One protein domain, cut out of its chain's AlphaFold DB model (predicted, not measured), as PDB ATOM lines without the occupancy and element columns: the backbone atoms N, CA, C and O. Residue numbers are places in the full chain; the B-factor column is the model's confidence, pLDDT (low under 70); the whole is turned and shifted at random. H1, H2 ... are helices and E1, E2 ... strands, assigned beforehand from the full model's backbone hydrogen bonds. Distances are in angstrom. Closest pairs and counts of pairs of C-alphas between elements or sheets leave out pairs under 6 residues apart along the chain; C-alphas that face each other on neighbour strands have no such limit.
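This is residues 271 to 350 of the 350 residues of an uncharacterized protein of Thelohanellus kitauei (UniProt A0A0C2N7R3). The two-stranded hairpin E1 E2 lies at one end of a small core of crossed helices, where H1 and H3 pack on H4. Short H2 lies near H3, and residues 339 to 340 of the tail pair with E2. The 80 printed residues run H1, E1, E2, H2, H3, H4: mostly helix, with an antiparallel sheet, compact, radius of gyration of the C-alphas 11.7 A, spans 34 by 30 by 18 A.

E1 is residues 285 to 287, E2 291 to 294. H4, 324 to 335, is 16.6 A long and ends at C-alpha 335 (36.419, 71.214, 152.588). H1, 273 to 281, 12.3 A, begins at C-alpha 273 (53.168, 68.591, 161.838). H3 is 307 to 315, 12.2 A; H2 is 298 to 301.

In the hairpin, N 293 and O 285 are 2.8 A apart. The closest C-alphas of E2 and H4, Val 294 and Val 329, are 6.0 A apart. With residues 326 to 330 alone, H4 touches H1, about perpendicular at 84 degrees; C-alphas 278 and 329 are closest, 5.8 A. With residues 330 to 334 alone, it touches H3 at a steep tilt of 50 degrees, opposite ways; C-alphas 311 and 334 are closest, 5.3 A. H2 and H3 are close but not clearly touching, closest C-alphas 301 and 307, 6.8 A. Every O i to N i+4 pair is within hydrogen-bond range in H1, H3 and H4; H2 is too short for one.

The printed part has no cut and no long link; residues 298, 300 to 303 and 349 to 350 are under pLDDT 70.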
ATOM      1  N   TYR A 271      56.005  66.135 165.125       87.44
ATOM      2  CA  TYR A 271      55.087  66.536 166.197       87.44
ATOM      3  C   TYR A 271      54.386  67.856 165.838       87.44
ATOM      4  O   TYR A 271      55.042  68.792 165.387       87.44
ATOM      5  N   ASP A 272      53.061  67.909 166.006       87.56
ATOM      6  CA  ASP A 272      52.198  69.007 165.539       87.56
ATOM      7  C   ASP A 272      52.384  69.362 164.050       87.56
ATOM      8  O   ASP A 272      52.125  70.486 163.614       87.56
ATOM      9  N   GLY A 273      52.793  68.383 163.234       92.62
ATOM     10  CA  GLY A 273      53.168  68.591 161.838       92.62
ATOM     11  C   GLY A 273      52.090  69.264 160.988       92.62
ATOM     12  O   GLY A 273      52.406  70.102 160.151       92.62
ATOM     13  N   ILE A 274      50.810  68.978 161.235       93.00
ATOM     14  CA  ILE A 274      49.695  69.623 160.521       93.00
ATOM     15  C   ILE A 274      49.539  71.109 160.867       93.00
ATOM     16  O   ILE A 274      49.194  71.901 159.989       93.00
ATOM     17  N   ILE A 275      49.848  71.510 162.104       94.12
ATOM     18  CA  ILE A 275      49.882  72.925 162.497       94.12
ATOM     19  C   ILE A 275      51.016  73.609 161.747       94.12
ATOM     20  O   ILE A 275      50.799  74.628 161.098       94.12
ATOM     21  N   ARG A 276      52.200  72.983 161.724       94.25
ATOM     22  CA  ARG A 276      53.346  73.526 160.997       94.25
ATOM     23  C   ARG A 276      53.090  73.643 159.493       94.25
ATOM     24  O   ARG A 276      53.421  74.658 158.891       94.25
ATOM     25  N   VAL A 277      52.479  72.631 158.878       93.88
ATOM     26  CA  VAL A 277      52.061  72.702 157.470       93.88
ATOM     27  C   VAL A 277      51.089  73.859 157.259       93.88
ATOM     28  O   VAL A 277      51.245  74.595 156.288       93.88
ATOM     29  N   SER A 278      50.138  74.055 158.177       92.88
ATOM     30  CA  SER A 278      49.159  75.143 158.097       92.88
ATOM     31  C   SER A 278      49.808  76.530 158.163       92.88
ATOM     32  O   SER A 278      49.379  77.425 157.444       92.88
ATOM     33  N   GLU A 279      50.869  76.706 158.957       93.31
ATOM     34  CA  GLU A 279      51.672  77.942 158.982       93.31
ATOM     35  C   GLU A 279      52.373  78.201 157.638       93.31
ATOM     36  O   GLU A 279      52.438  79.335 157.174       93.31
ATOM     37  N   ILE A 280      52.869  77.145 156.983       93.75
ATOM     38  CA  ILE A 280      53.630  77.252 155.730       93.75
ATOM     39  C   ILE A 280      52.716  77.588 154.546       93.75
ATOM     40  O   ILE A 280      53.030  78.477 153.757       93.75
ATOM     41  N   ILE A 281      51.594  76.882 154.392       90.31
ATOM     42  CA  ILE A 281      50.707  77.015 153.217       90.31
ATOM     43  C   ILE A 281      49.548  77.993 153.440       90.31
ATOM     44  O   ILE A 281      48.673  78.118 152.583       90.31
ATOM     45  N   GLY A 282      49.512  78.633 154.609       86.44
ATOM     46  CA  GLY A 282      48.321  79.293 155.115       86.44
ATOM     47  C   GLY A 282      47.906  80.557 154.378       86.44
ATOM     48  O   GLY A 282      46.738  80.910 154.440       86.44
ATOM     49  N   ASN A 283      48.798  81.235 153.660       87.25
ATOM     50  CA  ASN A 283      48.455  82.453 152.932       87.25
ATOM     51  C   ASN A 283      48.440  82.192 151.420       87.25
ATOM     52  O   ASN A 283      49.489  82.121 150.780       87.25
ATOM     53  N   SER A 284      47.242  82.024 150.854       83.31
ATOM     54  CA  SER A 284      47.044  81.776 149.417       83.31
ATOM     55  C   SER A 284      46.831  83.061 148.613       83.31
ATOM     56  O   SER A 284      46.930  83.037 147.388       83.31
ATOM     57  N   GLY A 285      46.506  84.173 149.273       83.69
ATOM     58  CA  GLY A 285      46.218  85.446 148.627       83.69
ATOM     59  C   GLY A 285      45.545  86.433 149.575       83.69
ATOM     60  O   GLY A 285      45.362  86.160 150.757       83.69
ATOM     61  N   SER A 286      45.167  87.592 149.044       82.81
ATOM     62  CA  SER A 286      44.460  88.629 149.794       82.81
ATOM     63  C   SER A 286      43.469  89.360 148.895       82.81
ATOM     64  O   SER A 286      43.696  89.470 147.689       82.81
ATOM     65  N   ASP A 287      42.365  89.842 149.463       81.31
ATOM     66  CA  ASP A 287      41.373  90.652 148.757       81.31
ATOM     67  C   ASP A 287      40.897  91.869 149.564       81.31
ATOM     68  O   ASP A 287      41.244  92.074 150.730       81.31
ATOM     69  N   SER A 288      40.089  92.707 148.918       75.62
ATOM     70  CA  SER A 288      39.548  93.930 149.509       75.62
ATOM     71  C   SER A 288      38.379  93.698 150.468       75.62
ATOM     72  O   SER A 288      38.040  94.606 151.229       75.62
ATOM     73  N   THR A 289      37.770  92.510 150.458       79.69
ATOM     74  CA  THR A 289      36.614  92.179 151.295       79.69
ATOM     75  C   THR A 289      37.059  91.957 152.732       79.69
ATOM     76  O   THR A 289      36.528  92.585 153.650       79.69
ATOM     77  N   ASN A 290      38.050  91.086 152.945       83.06
ATOM     78  CA  ASN A 290      38.519  90.778 154.297       83.06
ATOM     79  C   ASN A 290      40.009  90.412 154.373       83.06
ATOM     80  O   ASN A 290      40.441  89.720 155.297       83.06
ATOM     81  N   GLY A 291      40.796  90.909 153.415       84.38
ATOM     82  CA  GLY A 291      42.246  90.806 153.447       84.38
ATOM     83  C   GLY A 291      42.728  89.381 153.167       84.38
ATOM     84  O   GLY A 291      42.216  88.735 152.243       84.38
ATOM     85  N   PRO A 292      43.740  88.893 153.910       88.62
ATOM     86  CA  PRO A 292      44.408  87.641 153.598       88.62
ATOM     87  C   PRO A 292      43.488  86.432 153.787       88.62
ATOM     88  O   PRO A 292      42.750  86.313 154.772       88.62
ATOM     89  N   TYR A 293      43.562  85.498 152.842       91.44
ATOM     90  CA  TYR A 293      42.753  84.289 152.815       91.44
ATOM     91  C   TYR A 293      43.577  83.047 152.467       91.44
ATOM     92  O   TYR A 293      44.658  83.103 151.878       91.44
ATOM     93  N   VAL A 294      42.991  81.899 152.786       92.06
ATOM     94  CA  VAL A 294      43.443  80.576 152.362       92.06
ATOM     95  C   VAL A 294      42.388  79.931 151.481       92.06
ATOM     96  O   VAL A 294      41.194  80.009 151.777       92.06
ATOM     97  N   LYS A 295      42.823  79.293 150.396       91.31
ATOM     98  CA  LYS A 295      41.991  78.416 149.570       91.31
ATOM     99  C   LYS A 295      42.872  77.269 149.086       91.31
ATOM    100  O   LYS A 295      43.791  77.501 148.312       91.31
ATOM    101  N   ILE A 296      42.621  76.069 149.598       86.44
ATOM    102  CA  ILE A 296      43.374  74.854 149.266       86.44
ATOM    103  C   ILE A 296      42.460  73.973 148.429       86.44
ATOM    104  O   ILE A 296      41.662  73.194 148.949       86.44
ATOM    105  N   GLU A 297      42.559  74.105 147.116       79.69
ATOM    106  CA  GLU A 297      41.818  73.265 146.193       79.69
ATOM    107  C   GLU A 297      42.493  71.904 146.024       79.69
ATOM    108  O   GLU A 297      43.682  71.705 146.297       79.69
ATOM    109  N   LYS A 298      41.716  70.926 145.546       69.50
ATOM    110  CA  LYS A 298      42.233  69.575 145.320       69.50
ATOM    111  C   LYS A 298      43.387  69.577 144.313       69.50
ATOM    112  O   LYS A 298      44.346  68.835 144.491       69.50
ATOM    113  N   ASP A 299      43.322  70.443 143.309       70.19
ATOM    114  CA  ASP A 299      44.321  70.505 142.245       70.19
ATOM    115  C   ASP A 299      45.595  71.243 142.680       70.19
ATOM    116  O   ASP A 299      46.672  70.979 142.142       70.19
ATOM    117  N   ASP A 300      45.524  72.081 143.723       66.25
ATOM    118  CA  ASP A 300      46.679  72.838 144.207       66.25
ATOM    119  C   ASP A 300      47.805  71.917 144.676       66.25
ATOM    120  O   ASP A 300      48.982  72.228 144.496       66.25
ATOM    121  N   PHE A 301      47.472  70.771 145.263       69.12
ATOM    122  CA  PHE A 301      48.455  69.864 145.855       69.12
ATOM    123  C   PHE A 301      48.406  68.445 145.294       69.12
ATOM    124  O   PHE A 301      49.215  67.626 145.724       69.12
ATOM    125  N   TYR A 302      47.527  68.161 144.326       62.59
ATOM    126  CA  TYR A 302      47.287  66.811 143.800       62.59
ATOM    127  C   TYR A 302      48.572  66.086 143.372       62.59
ATOM    128  O   TYR A 302      48.792  64.933 143.736       62.59
ATOM    129  N   ASP A 303      49.458  66.790 142.662       67.00
ATOM    130  CA  ASP A 303      50.721  66.241 142.152       67.00
ATOM    131  C   ASP A 303      51.839  66.158 143.207       67.00
ATOM    132  O   ASP A 303      52.942  65.701 142.907       67.00
ATOM    133  N   MET A 304      51.609  66.684 144.412       70.88
ATOM    134  CA  MET A 304      52.669  66.978 145.379       70.88
ATOM    135  C   MET A 304      52.447  66.299 146.733       70.88
ATOM    136  O   MET A 304      53.394  65.785 147.320       70.88
ATOM    137  N   ILE A 305      51.219  66.286 147.251       71.69
ATOM    138  CA  ILE A 305      50.887  65.701 148.553       71.69
ATOM    139  C   ILE A 305      49.604  64.887 148.420       71.69
ATOM    140  O   ILE A 305      48.656  65.294 147.753       71.69
ATOM    141  N   ASN A 306      49.537  63.755 149.121       75.00
ATOM    142  CA  ASN A 306      48.278  63.047 149.300       75.00
ATOM    143  C   ASN A 306      47.330  63.896 150.168       75.00
ATOM    144  O   ASN A 306      47.431  63.896 151.396       75.00
ATOM    145  N   ILE A 307      46.422  64.623 149.515       78.00
ATOM    146  CA  ILE A 307      45.441  65.500 150.170       78.00
ATOM    147  C   ILE A 307      44.565  64.733 151.160       78.00
ATOM    148  O   ILE A 307      44.232  65.282 152.205       78.00
ATOM    149  N   GLU A 308      44.242  63.465 150.892       82.56
ATOM    150  CA  GLU A 308      43.459  62.653 151.830       82.56
ATOM    151  C   GLU A 308      44.224  62.445 153.141       82.56
ATOM    152  O   GLU A 308      43.661  62.624 154.217       82.56
ATOM    153  N   LYS A 309      45.544  62.222 153.074       83.25
ATOM    154  CA  LYS A 309      46.388  62.169 154.275       83.25
ATOM    155  C   LYS A 309      46.407  63.516 155.008       83.25
ATOM    156  O   LYS A 309      46.348  63.551 156.234       83.25
ATOM    157  N   LEU A 310      46.462  64.636 154.282       85.50
ATOM    158  CA  LEU A 310      46.398  65.969 154.894       85.50
ATOM    159  C   LEU A 310      45.069  66.176 155.645       85.50
ATOM    160  O   LEU A 310      45.064  66.658 156.777       85.50
ATOM    161  N   LYS A 311      43.955  65.756 155.032       88.25
ATOM    162  CA  LYS A 311      42.606  65.802 155.614       88.25
ATOM    163  C   LYS A 311      42.471  64.922 156.847       88.25
ATOM    164  O   LYS A 311      41.917  65.375 157.842       88.25
ATOM    165  N   GLU A 312      43.002  63.704 156.816       89.31
ATOM    166  CA  GLU A 312      43.013  62.803 157.973       89.31
ATOM    167  C   GLU A 312      43.729  63.440 159.170       89.31
ATOM    168  O   GLU A 312      43.204  63.440 160.282       89.31
ATOM    169  N   HIS A 313      44.902  64.043 158.953       89.56
ATOM    170  CA  HIS A 313      45.609  64.767 160.011       89.56
ATOM    171  C   HIS A 313      44.812  65.986 160.505       89.56
ATOM    172  O   HIS A 313      44.715  66.200 161.711       89.56
ATOM    173  N   ALA A 314      44.209  66.751 159.592       89.81
ATOM    174  CA  ALA A 314      43.394  67.924 159.903       89.81
ATOM    175  C   ALA A 314      42.148  67.591 160.749       89.81
ATOM    176  O   ALA A 314      41.848  68.309 161.700       89.81
ATOM    177  N   MET A 315      41.452  66.486 160.456       90.44
ATOM    178  CA  MET A 315      40.254  66.052 161.193       90.44
ATOM    179  C   MET A 315      40.541  65.635 162.642       90.44
ATOM    180  O   MET A 315      39.633  65.649 163.471       90.44
ATOM    181  N   ASN A 316      41.787  65.279 162.958       89.06
ATOM    182  CA  ASN A 316      42.199  64.854 164.296       89.06
ATOM    183  C   ASN A 316      42.642  66.020 165.201       89.06
ATOM    184  O   ASN A 316      42.985  65.794 166.363       89.06
ATOM    185  N   ILE A 317      42.646  67.257 164.695       90.88
ATOM    186  CA  ILE A 317      43.016  68.443 165.471       90.88
ATOM    187  C   ILE A 317      41.801  69.026 166.183       90.88
ATOM    188  O   ILE A 317      40.747  69.249 165.590       90.88
ATOM    189  N   ASN A 318      41.978  69.362 167.462       90.56
ATOM    190  CA  ASN A 318      41.027  70.209 168.164       90.56
ATOM    191  C   ASN A 318      41.165  71.658 167.668       90.56
ATOM    192  O   ASN A 318      42.091  72.367 168.056       90.56
ATOM    193  N   LEU A 319      40.249  72.089 166.797       89.81
ATOM    194  CA  LEU A 319      40.255  73.431 166.209       89.81
ATOM    195  C   LEU A 319      40.152  74.547 167.254       89.81
ATOM    196  O   LEU A 319      40.782  75.587 167.090       89.81
ATOM    197  N   GLU A 320      39.393  74.340 168.333       90.00
ATOM    198  CA  GLU A 320      39.114  75.385 169.329       90.00
ATOM    199  C   GLU A 320      40.363  75.826 170.101       90.00
ATOM    200  O   GLU A 320      40.392  76.924 170.653       90.00
ATOM    201  N   THR A 321      41.411  74.997 170.124       91.75
ATOM    202  CA  THR A 321      42.675  75.318 170.799       91.75
ATOM    203  C   THR A 321      43.684  76.022 169.895       91.75
ATOM    204  O   THR A 321      44.755  76.394 170.370       91.75
ATOM    205  N   GLN A 322      43.372  76.204 168.609       93.62
ATOM    206  CA  GLN A 322      44.288  76.786 167.629       93.62
ATOM    207  C   GLN A 322      44.006  78.274 167.385       93.62
ATOM    208  O   GLN A 322      42.859  78.709 167.500       93.62
ATOM    209  N   PRO A 323      45.014  79.068 166.982       92.56
ATOM    210  CA  PRO A 323      44.795  80.427 166.498       92.56
ATOM    211  C   PRO A 323      43.820  80.469 165.314       92.56
ATOM    212  O   PRO A 323      43.803  79.560 164.485       92.56
ATOM    213  N   ILE A 324      43.051  81.555 165.190       92.38
ATOM    214  CA  ILE A 324      42.012  81.713 164.153       92.38
ATOM    215  C   ILE A 324      42.556  81.470 162.736       92.38
ATOM    216  O   ILE A 324      41.924  80.760 161.956       92.38
ATOM    217  N   HIS A 325      43.741  81.996 162.416       90.94
ATOM    218  CA  HIS A 325      44.353  81.799 161.101       90.94
ATOM    219  C   HIS A 325      44.651  80.316 160.823       90.94
ATOM    220  O   HIS A 325      44.348  79.831 159.740       90.94
ATOM    221  N   ILE A 326      45.136  79.552 161.810       94.12
ATOM    222  CA  ILE A 326      45.341  78.101 161.675       94.12
ATOM    223  C   ILE A 326      44.007  77.372 161.516       94.12
ATOM    224  O   ILE A 326      43.889  76.480 160.678       94.12
ATOM    225  N   GLN A 327      42.972  77.774 162.261       95.12
ATOM    226  CA  GLN A 327      41.637  77.200 162.092       95.12
ATOM    227  C   GLN A 327      41.107  77.401 160.667       95.12
ATOM    228  O   GLN A 327      40.526  76.476 160.102       95.12
ATOM    229  N   ALA A 328      41.305  78.585 160.081       94.44
ATOM    230  CA  ALA A 328      40.907  78.888 158.707       94.44
ATOM    231  C   ALA A 328      41.595  77.951 157.700       94.44
ATOM    232  O   ALA A 328      40.934  77.384 156.828       94.44
ATOM    233  N   VAL A 329      42.902  77.724 157.868       93.94
ATOM    234  CA  VAL A 329      43.685  76.821 157.009       93.94
ATOM    235  C   VAL A 329      43.215  75.380 157.149       93.94
ATOM    236  O   VAL A 329      42.934  74.738 156.141       93.94
ATOM    237  N   ILE A 330      43.036  74.884 158.374       94.19
ATOM    238  CA  ILE A 330      42.550  73.518 158.612       94.19
ATOM    239  C   ILE A 330      41.146  73.319 158.020       94.19
ATOM    240  O   ILE A 330      40.889  72.295 157.387       94.19
ATOM    241  N   LYS A 331      40.243  74.300 158.156       94.19
ATOM    242  CA  LYS A 331      38.915  74.247 157.519       94.19
ATOM    243  C   LYS A 331      39.033  74.149 155.997       94.19
ATOM    244  O   LYS A 331      38.401  73.275 155.408       94.19
ATOM    245  N   SER A 332      39.897  74.968 155.388       93.19
ATOM    246  CA  SER A 332      40.168  74.931 153.946       93.19
ATOM    247  C   SER A 332      40.766  73.597 153.488       93.19
ATOM    248  O   SER A 332      40.346  73.064 152.468       93.19
ATOM    249  N   ILE A 333      41.672  72.985 154.262       91.50
ATOM    250  CA  ILE A 333      42.198  71.634 153.986       91.50
ATOM    251  C   ILE A 333      41.062  70.603 153.920       91.50
ATOM    252  O   ILE A 333      41.059  69.731 153.048       91.50
ATOM    253  N   ILE A 334      40.107  70.681 154.848       90.81
ATOM    254  CA  ILE A 334      39.025  69.699 154.979       90.81
ATOM    255  C   ILE A 334      38.030  69.807 153.817       90.81
ATOM    256  O   ILE A 334      37.706  68.786 153.198       90.81
ATOM    257  N   ASP A 335      37.544  71.013 153.512       91.12
ATOM    258  CA  ASP A 335      36.419  71.214 152.588       91.12
ATOM    259  C   ASP A 335      36.769  71.910 151.260       91.12
ATOM    260  O   ASP A 335      35.919  71.980 150.371       91.12
ATOM    261  N   GLY A 336      38.007  72.381 151.105       89.25
ATOM    262  CA  GLY A 336      38.520  73.067 149.919       89.25
ATOM    263  C   GLY A 336      38.023  74.500 149.726       89.25
ATOM    264  O   GLY A 336      38.264  75.100 148.677       89.25
ATOM    265  N   LYS A 337      37.288  75.065 150.689       92.25
ATOM    266  CA  LYS A 337      36.697  76.398 150.547       92.25
ATOM    267  C   LYS A 337      37.672  77.494 150.945       92.25
ATOM    268  O   LYS A 337      38.664  77.272 151.642       92.25
ATOM    269  N   LYS A 338      37.351  78.707 150.503       93.19
ATOM    270  CA  LYS A 338      38.069  79.919 150.872       93.19
ATOM    271  C   LYS A 338      37.699  80.337 152.296       93.19
ATOM    272  O   LYS A 338      36.512  80.474 152.589       93.19
ATOM    273  N   TYR A 339      38.687  80.606 153.140       94.19
ATOM    274  CA  TYR A 339      38.493  81.168 154.480       94.19
ATOM    275  C   TYR A 339      39.419  82.359 154.702       94.19
ATOM    276  O   TYR A 339      40.572  82.336 154.275       94.19
ATOM    277  N   TYR A 340      38.934  83.387 155.389       92.69
ATOM    278  CA  TYR A 340      39.763  84.531 155.755       92.69
ATOM    279  C   TYR A 340      40.600  84.226 156.994       92.69
ATOM    280  O   TYR A 340      40.093  83.706 157.988       92.69
ATOM    281  N   LEU A 341      41.884  84.577 156.953       91.12
ATOM    282  CA  LEU A 341      42.822  84.289 158.043       91.12
ATOM    283  C   LEU A 341      42.562  85.148 159.283       91.12
ATOM    284  O   LEU A 341      42.895  84.748 160.397       91.12
ATOM    285  N   ARG A 342      41.947  86.320 159.090       88.06
ATOM    286  CA  ARG A 342      41.715  87.313 160.142       88.06
ATOM    287  C   ARG A 342      40.679  86.865 161.170       88.06
ATOM    288  O   ARG A 342      40.885  87.029 162.369       88.06
ATOM    289  N   ASP A 343      39.554  86.339 160.700       89.31
ATOM    290  CA  ASP A 343      38.395  86.006 161.536       89.31
ATOM    291  C   ASP A 343      37.852  84.587 161.305       89.31
ATOM    292  O   ASP A 343      36.912  84.165 161.979       89.31
ATOM    293  N   GLY A 344      38.446  83.821 160.384       90.00
ATOM    294  CA  GLY A 344      38.032  82.455 160.079       90.00
ATOM    295  C   GLY A 344      36.675  82.357 159.381       90.00
ATOM    296  O   GLY A 344      36.109  81.259 159.327       90.00
ATOM    297  N   SER A 345      36.138  83.476 158.882       93.00
ATOM    298  CA  SER A 345      34.886  83.507 158.130       93.00
ATOM    299  C   SER A 345      35.055  82.902 156.734       93.00
ATOM    300  O   SER A 345      36.145  82.888 156.156       93.00
ATOM    301  N   LEU A 346      33.960  82.356 156.205       92.56
ATOM    302  CA  LEU A 346      33.919  81.783 154.864       92.56
ATOM    303  C   LEU A 346      33.991  82.910 153.825       92.56
ATOM    304  O   LEU A 346      33.195  83.847 153.869       92.56
ATOM    305  N   GLY A 347      34.932  82.802 152.890       85.62
ATOM    306  CA  GLY A 347      35.076  83.738 151.783       85.62
ATOM    307  C   GLY A 347      34.062  83.488 150.673       85.62
ATOM    308  O   GLY A 347      33.596  82.367 150.464       85.62
ATOM    309  N   GLU A 348      33.740  84.543 149.930       77.81
ATOM    310  CA  GLU A 348      32.907  84.434 148.733       77.81
ATOM    311  C   GLU A 348      33.608  83.566 147.675       77.81
ATOM    312  O   GLU A 348      34.824  83.673 147.478       77.81
ATOM    313  N   MET A 349      32.849  82.694 147.002       61.06
ATOM    314  CA  MET A 349      33.342  81.958 145.836       61.06
ATOM    315  C   MET A 349      33.224  82.869 144.617       61.06
ATOM    316  O   MET A 349      32.108  83.191 144.213       61.06
ATOM    317  N   TRP A 350      34.365  83.289 144.079       51.16
ATOM    318  CA  TRP A 350      34.466  83.995 142.806       51.16
ATOM    319  C   TRP A 350      34.939  83.018 141.738       51.16
ATOM    320  O   TRP A 350      35.874  82.237 142.054       51.16
TER     321      TRP A 350